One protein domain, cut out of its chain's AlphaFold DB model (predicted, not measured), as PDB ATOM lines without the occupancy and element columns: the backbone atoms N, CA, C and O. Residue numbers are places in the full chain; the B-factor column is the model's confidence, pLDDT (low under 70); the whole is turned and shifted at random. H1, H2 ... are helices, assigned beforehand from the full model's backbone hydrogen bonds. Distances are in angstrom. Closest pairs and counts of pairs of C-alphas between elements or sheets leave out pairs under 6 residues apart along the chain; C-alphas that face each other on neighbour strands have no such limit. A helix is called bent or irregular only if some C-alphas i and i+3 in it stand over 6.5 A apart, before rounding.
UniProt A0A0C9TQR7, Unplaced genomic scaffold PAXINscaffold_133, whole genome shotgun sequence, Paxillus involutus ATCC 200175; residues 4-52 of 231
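AT A GLANCE: This is residues 4 to 52 of the 231 residues of an uncharacterized protein of Paxillus involutus ATCC 200175 (UniProt A0A0C9TQR7). One long helix, H3, makes the longest axis of an open, three-helix arrangement with few contacts; the short helix H2 folds back near its first turns, and H1 leads away from H2 about perpendicular to it, with a gap between H1 and H3. The far parts of both longer helices, residues 4 to 12 of H1 and 42 to 52 of H3, stick out free. The printed part has 49 residues with three named helices, in the order H1, H2, H3, and no named strand; the class is all helix. It is only just loose, close to compact, with a radius of gyration of the C-alphas of 12.0 A and spans of 35 by 24 by 21 A.

IN THESE COORDINATES: H3, the longest helix, holds residues 31 to 52 and measures 33.2 A from C-alpha 31 at (127.329, 124.160, 125.359) to C-alpha 52 at (96.442, 119.292, 114.331). It is neither bent nor irregular, but only just: C-alphas 49 and 52 are 6.2 A apart. H2, residues 22 to 28, measures 9.9 A. H1, residues 4 to 18, measures 21.2 A and begins with C-alpha 4 at (120.996, 126.485, 103.469).

HOW THE PARTS SIT: H3 and H2 are close but not clearly touching; their closest C-alphas, those of Val 34 and Leu 26, are 6.3 A apart. They run opposite ways at a shallow tilt of 23 degrees. H2 and H1 are also close but not clearly touching, with the closest C-alphas, those of Glu 23 and Leu 16, 5.8 A apart. Their lines are about perpendicular, at 77 degrees. H1 and H3 are apart. In H1 and H2 every O i to N i+4 pair is within hydrogen-bond range; in H3 it is 17 of 18.

THE WHOLE: The two C-alphas farthest apart, those of Glu 28 and Asp 52, are 35.7 A apart. The printed part has no cut, and the links H1 to H2 and H2 to H3 are tight. The mean pLDDT of the printed part is 72.4; residues 4 to 8, residue 32 and residues 45 to 52 are under 70.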
ATOM      1  N   THR A   4     121.516 127.093 102.239       59.81
ATOM      2  CA  THR A   4     120.996 126.485 103.469       59.81
ATOM      3  C   THR A   4     121.462 127.238 104.710       59.81
ATOM      4  O   THR A   4     120.638 127.658 105.511       59.81
ATOM      5  N   GLU A   5     122.760 127.539 104.814       55.59
ATOM      6  CA  GLU A   5     123.316 128.278 105.961       55.59
ATOM      7  C   GLU A   5     122.728 129.693 106.077       55.59
ATOM      8  O   GLU A   5     122.560 130.222 107.173       55.59
ATOM      9  N   ARG A   6     122.391 130.333 104.948       61.19
ATOM     10  CA  ARG A   6     121.727 131.649 104.954       61.19
ATOM     11  C   ARG A   6     120.293 131.559 105.460       61.19
ATOM     12  O   ARG A   6     119.853 132.462 106.167       61.19
ATOM     13  N   GLN A   7     119.581 130.499 105.087       62.03
ATOM     14  CA  GLN A   7     118.213 130.259 105.530       62.03
ATOM     15  C   GLN A   7     118.170 129.932 107.026       62.03
ATOM     16  O   GLN A   7     117.402 130.544 107.762       62.03
ATOM     17  N   GLU A   8     119.041 129.041 107.494       68.12
ATOM     18  CA  GLU A   8     119.165 128.691 108.914       68.12
ATOM     19  C   GLU A   8     119.523 129.914 109.763       68.12
ATOM     20  O   GLU A   8     118.918 130.152 110.807       68.12
ATOM     21  N   PHE A   9     120.442 130.754 109.276       72.56
ATOM     22  CA  PHE A   9     120.809 131.992 109.957       72.56
ATOM     23  C   PHE A   9     119.668 133.021 109.988       72.56
ATOM     24  O   PHE A   9     119.510 133.734 110.980       72.56
ATOM     25  N   ALA A  10     118.851 133.102 108.933       71.31
ATOM     26  CA  ALA A  10     117.675 133.970 108.911       71.31
ATOM     27  C   ALA A  10     116.627 133.524 109.946       71.31
ATOM     28  O   ALA A  10     116.160 134.348 110.733       71.31
ATOM     29  N   ILE A  11     116.340 132.219 110.004       76.44
ATOM     30  CA  ILE A  11     115.428 131.621 110.991       76.44
ATOM     31  C   ILE A  11     115.945 131.866 112.413       76.44
ATOM     32  O   ILE A  11     115.196 132.289 113.292       76.44
ATOM     33  N   PHE A  12     117.245 131.665 112.637       77.19
ATOM     34  CA  PHE A  12     117.882 131.920 113.927       77.19
ATOM     35  C   PHE A  12     117.732 133.384 114.364       77.19
ATOM     36  O   PHE A  12     117.372 133.653 115.509       77.19
ATOM     37  N   ARG A  13     117.930 134.347 113.455       78.19
ATOM     38  CA  ARG A  13     117.751 135.774 113.764       78.19
ATOM     39  C   ARG A  13     116.312 136.136 114.118       78.19
ATOM     40  O   ARG A  13     116.110 136.922 115.044       78.19
ATOM     41  N   GLU A  14     115.324 135.578 113.423       81.00
ATOM     42  CA  GLU A  14     113.919 135.811 113.777       81.00
ATOM     43  C   GLU A  14     113.550 135.175 115.122       81.00
ATOM     44  O   GLU A  14     112.812 135.779 115.905       81.00
ATOM     45  N   LEU A  15     114.123 134.013 115.452       78.44
ATOM     46  CA  LEU A  15     113.932 133.380 116.758       78.44
ATOM     47  C   LEU A  15     114.433 134.282 117.898       78.44
ATOM     48  O   LEU A  15     113.713 134.493 118.877       78.44
ATOM     49  N   LEU A  16     115.621 134.876 117.742       80.44
ATOM     50  CA  LEU A  16     116.172 135.833 118.711       80.44
ATOM     51  C   LEU A  16     115.311 137.096 118.841       80.44
ATOM     52  O   LEU A  16     115.148 137.622 119.940       80.44
ATOM     53  N   ARG A  17     114.726 137.575 117.736       80.75
ATOM     54  CA  ARG A  17     113.846 138.753 117.736       80.75
ATOM     55  C   ARG A  17     112.513 138.487 118.439       80.75
ATOM     56  O   ARG A  17     111.946 139.397 119.042       80.75
ATOM     57  N   THR A  18     112.018 137.256 118.350       78.75
ATOM     58  CA  THR A  18     110.703 136.856 118.873       78.75
ATOM     59  C   THR A  18     110.739 136.534 120.366       78.75
ATOM     60  O   THR A  18     109.735 136.725 121.050       78.75
ATOM     61  N   ILE A  19     111.881 136.074 120.894       78.88
ATOM     62  CA  ILE A  19     112.032 135.668 122.298       78.88
ATOM     63  C   ILE A  19     112.982 136.643 123.019       78.88
ATOM     64  O   ILE A  19     114.205 136.496 122.930       78.88
ATOM     65  N   PRO A  20     112.454 137.631 123.772       83.69
ATOM     66  CA  PRO A  20     113.281 138.599 124.485       83.69
ATOM     67  C   PRO A  20     114.221 137.915 125.483       83.69
ATOM     68  O   PRO A  20     113.788 137.107 126.302       83.69
ATOM     69  N   GLY A  21     115.510 138.257 125.432       80.88
ATOM     70  CA  GLY A  21     116.529 137.725 126.345       80.88
ATOM     71  C   GLY A  21     117.106 136.360 125.957       80.88
ATOM     72  O   GLY A  21     118.029 135.896 126.624       80.88
ATOM     73  N   LEU A  22     116.629 135.734 124.874       81.12
ATOM     74  CA  LEU A  22     117.190 134.473 124.380       81.12
ATOM     75  C   LEU A  22     118.637 134.636 123.901       81.12
ATOM     76  O   LEU A  22     119.456 133.766 124.159       81.12
ATOM     77  N   GLU A  23     118.961 135.758 123.256       81.44
ATOM     78  CA  GLU A  23     120.318 136.043 122.770       81.44
ATOM     79  C   GLU A  23     121.330 136.134 123.916       81.44
ATOM     80  O   GLU A  23     122.340 135.439 123.896       81.44
ATOM     81  N   ALA A  24     121.028 136.928 124.948       81.62
ATOM     82  CA  ALA A  24     121.878 137.045 126.134       81.62
ATOM     83  C   ALA A  24     122.050 135.687 126.825       81.62
ATOM     84  O   ALA A  24     123.160 135.289 127.156       81.62
ATOM     85  N   ARG A  25     120.956 134.928 126.947       80.19
ATOM     86  CA  ARG A  25     120.975 133.598 127.552       80.19
ATOM     87  C   ARG A  25     121.806 132.599 126.748       80.19
ATOM     88  O   ARG A  25     122.552 131.847 127.347       80.19
ATOM     89  N   LEU A  26     121.740 132.611 125.418       78.44
ATOM     90  CA  LEU A  26     122.573 131.748 124.570       78.44
ATOM     91  C   LEU A  26     124.058 132.129 124.617       78.44
ATOM     92  O   LEU A  26     124.905 131.247 124.528       78.44
ATOM     93  N   MET A  27     124.372 133.419 124.753       80.06
ATOM     94  CA  MET A  27     125.751 133.913 124.853       80.06
ATOM     95  C   MET A  27     126.389 133.645 126.224       80.06
ATOM     96  O   MET A  27     127.612 133.565 126.318       80.06
ATOM     97  N   GLU A  28     125.578 133.531 127.277       82.25
ATOM     98  CA  GLU A  28     126.023 133.290 128.658       82.25
ATOM     99  C   GLU A  28     125.941 131.807 129.078       82.25
ATOM    100  O   GLU A  28     126.535 131.427 130.088       82.25
ATOM    101  N   SER A  29     125.225 130.971 128.318       81.38
ATOM    102  CA  SER A  29     125.009 129.544 128.598       81.38
ATOM    103  C   SER A  29     126.194 128.651 128.207       81.38
ATOM    104  O   SER A  29     126.976 128.962 127.309       81.38
ATOM    105  N   SER A  30     126.294 127.487 128.862       81.44
ATOM    106  CA  SER A  30     127.234 126.431 128.466       81.44
ATOM    107  C   SER A  30     126.755 125.680 127.218       81.44
ATOM    108  O   SER A  30     125.581 125.742 126.847       81.44
ATOM    109  N   GLU A  31     127.651 124.937 126.566       73.19
ATOM    110  CA  GLU A  31     127.329 124.160 125.359       73.19
ATOM    111  C   GLU A  31     126.181 123.162 125.602       73.19
ATOM    112  O   GLU A  31     125.287 123.009 124.767       73.19
ATOM    113  N   GLU A  32     126.135 122.549 126.786       69.94
ATOM    114  CA  GLU A  32     125.078 121.618 127.190       69.94
ATOM    115  C   GLU A  32     123.720 122.313 127.354       69.94
ATOM    116  O   GLU A  32     122.686 121.762 126.970       69.94
ATOM    117  N   GLU A  33     123.705 123.537 127.888       70.44
ATOM    118  CA  GLU A  33     122.483 124.337 128.010       70.44
ATOM    119  C   GLU A  33     121.975 124.811 126.644       70.44
ATOM    120  O   GLU A  33     120.766 124.816 126.407       70.44
ATOM    121  N   VAL A  34     122.882 125.154 125.723       75.81
ATOM    122  CA  VAL A  34     122.535 125.495 124.335       75.81
ATOM    123  C   VAL A  34     121.915 124.290 123.625       75.81
ATOM    124  O   VAL A  34     120.878 124.438 122.971       75.81
ATOM    125  N   MET A  35     122.476 123.086 123.801       71.75
ATOM    126  CA  MET A  35     121.875 121.858 123.267       71.75
ATOM    127  C   MET A  35     120.485 121.598 123.857       71.75
ATOM    128  O   MET A  35     119.553 121.306 123.109       71.75
ATOM    129  N   LEU A  36     120.308 121.780 125.170       73.56
ATOM    130  CA  LEU A  36     119.010 121.622 125.830       73.56
ATOM    131  C   LEU A  36     117.970 122.626 125.306       73.56
ATOM    132  O   LEU A  36     116.811 122.269 125.087       73.56
ATOM    133  N   ILE A  37     118.366 123.880 125.074       77.56
ATOM    134  CA  ILE A  37     117.497 124.894 124.462       77.56
ATOM    135  C   ILE A  37     117.094 124.459 123.046       77.56
ATOM    136  O   ILE A  37     115.912 124.530 122.705       77.56
ATOM    137  N   GLY A  38     118.040 123.948 122.251       75.81
ATOM    138  CA  GLY A  38     117.767 123.390 120.925       75.81
ATOM    139  C   GLY A  38     116.773 122.224 120.963       75.81
ATOM    140  O   GLY A  38     115.805 122.208 120.201       75.81
ATOM    141  N   GLU A  39     116.943 121.291 121.901       73.62
ATOM    142  CA  GLU A  39     116.011 120.178 122.110       73.62
ATOM    143  C   GLU A  39     114.611 120.655 122.506       73.62
ATOM    144  O   GLU A  39     113.614 120.128 122.007       73.62
ATOM    145  N   LEU A  40     114.505 121.666 123.372       75.94
ATOM    146  CA  LEU A  40     113.222 122.233 123.793       75.94
ATOM    147  C   LEU A  40     112.500 122.939 122.641       75.94
ATOM    148  O   LEU A  40     111.288 122.769 122.494       75.94
ATOM    149  N   VAL A  41     113.230 123.667 121.790       80.12
ATOM    150  CA  VAL A  41     112.678 124.284 120.573       80.12
ATOM    151  C   VAL A  41     112.215 123.207 119.594       80.12
ATOM    152  O   VAL A  41     111.085 123.267 119.109       80.12
ATOM    153  N   GLN A  42     113.025 122.171 119.367       76.44
ATOM    154  CA  GLN A  42     112.660 121.052 118.498       76.44
ATOM    155  C   GLN A  42     111.438 120.293 119.033       76.44
ATOM    156  O   GLN A  42     110.550 119.912 118.269       76.44
ATOM    157  N   LYS A  43     111.355 120.094 120.353       76.12
ATOM    158  CA  LYS A  43     110.217 119.455 121.020       76.12
ATOM    159  C   LYS A  43     108.956 120.314 120.932       76.12
ATOM    160  O   LYS A  43     107.886 119.764 120.680       76.12
ATOM    161  N   GLY A  44     109.076 121.634 121.077       71.75
ATOM    162  CA  GLY A  44     107.986 122.585 120.853       71.75
ATOM    163  C   GLY A  44     107.490 122.561 119.406       71.75
ATOM    164  O   GLY A  44     106.291 122.430 119.175       71.75
ATOM    165  N   ALA A  45     108.405 122.570 118.434       66.75
ATOM    166  CA  ALA A  45     108.082 122.464 117.011       66.75
ATOM    167  C   ALA A  45     107.381 121.136 116.670       66.75
ATOM    168  O   ALA A  45     106.395 121.114 115.932       66.75
ATOM    169  N   ASN A  46     107.848 120.024 117.245       67.12
ATOM    170  CA  ASN A  46     107.220 118.712 117.081       67.12
ATOM    171  C   ASN A  46     105.844 118.637 117.771       67.12
ATOM    172  O   ASN A  46     104.939 117.988 117.251       67.12
ATOM    173  N   GLY A  47     105.676 119.298 118.921       60.75
ATOM    174  CA  GLY A  47     104.417 119.365 119.669       60.75
ATOM    175  C   GLY A  47     103.349 120.201 118.967       60.75
ATOM    176  O   GLY A  47     102.216 119.746 118.844       60.75
ATOM    177  N   ALA A  48     103.725 121.362 118.422       57.62
ATOM    178  CA  ALA A  48     102.833 122.216 117.637       57.62
ATOM    179  C   ALA A  48     102.283 121.494 116.394       57.62
ATOM    180  O   ALA A  48     101.129 121.678 116.035       57.62
ATOM    181  N   ARG A  49     103.076 120.602 115.781       53.81
ATOM    182  CA  ARG A  49     102.635 119.753 114.659       53.81
ATOM    183  C   ARG A  49     101.698 118.610 115.060       53.81
ATOM    184  O   ARG A  49     101.017 118.059 114.200       53.81
ATOM    185  N   ALA A  50     101.699 118.191 116.326       46.06
ATOM    186  CA  ALA A  50     100.911 117.049 116.784       46.06
ATOM    187  C   ALA A  50      99.461 117.422 117.140       46.06
ATOM    188  O   ALA A  50      98.581 116.562 117.046       46.06
ATOM    189  N   ASP A  51      99.198 118.675 117.519       47.09
ATOM    190  CA  ASP A  51      97.858 119.121 117.929       47.09
ATOM    191  C   ASP A  51      96.849 119.191 116.770       47.09
ATOM    192  O   ASP A  51      95.663 118.948 116.989       47.09
ATOM    193  N   ASP A  52      97.309 119.325 115.522       53.00
ATOM    194  CA  ASP A  52      96.442 119.292 114.331       53.00
ATOM    195  C   ASP A  52      95.820 117.907 114.049       53.00
ATOM    196  O   ASP A  52      94.936 117.769 113.203       53.00
TER     197      ASP A  52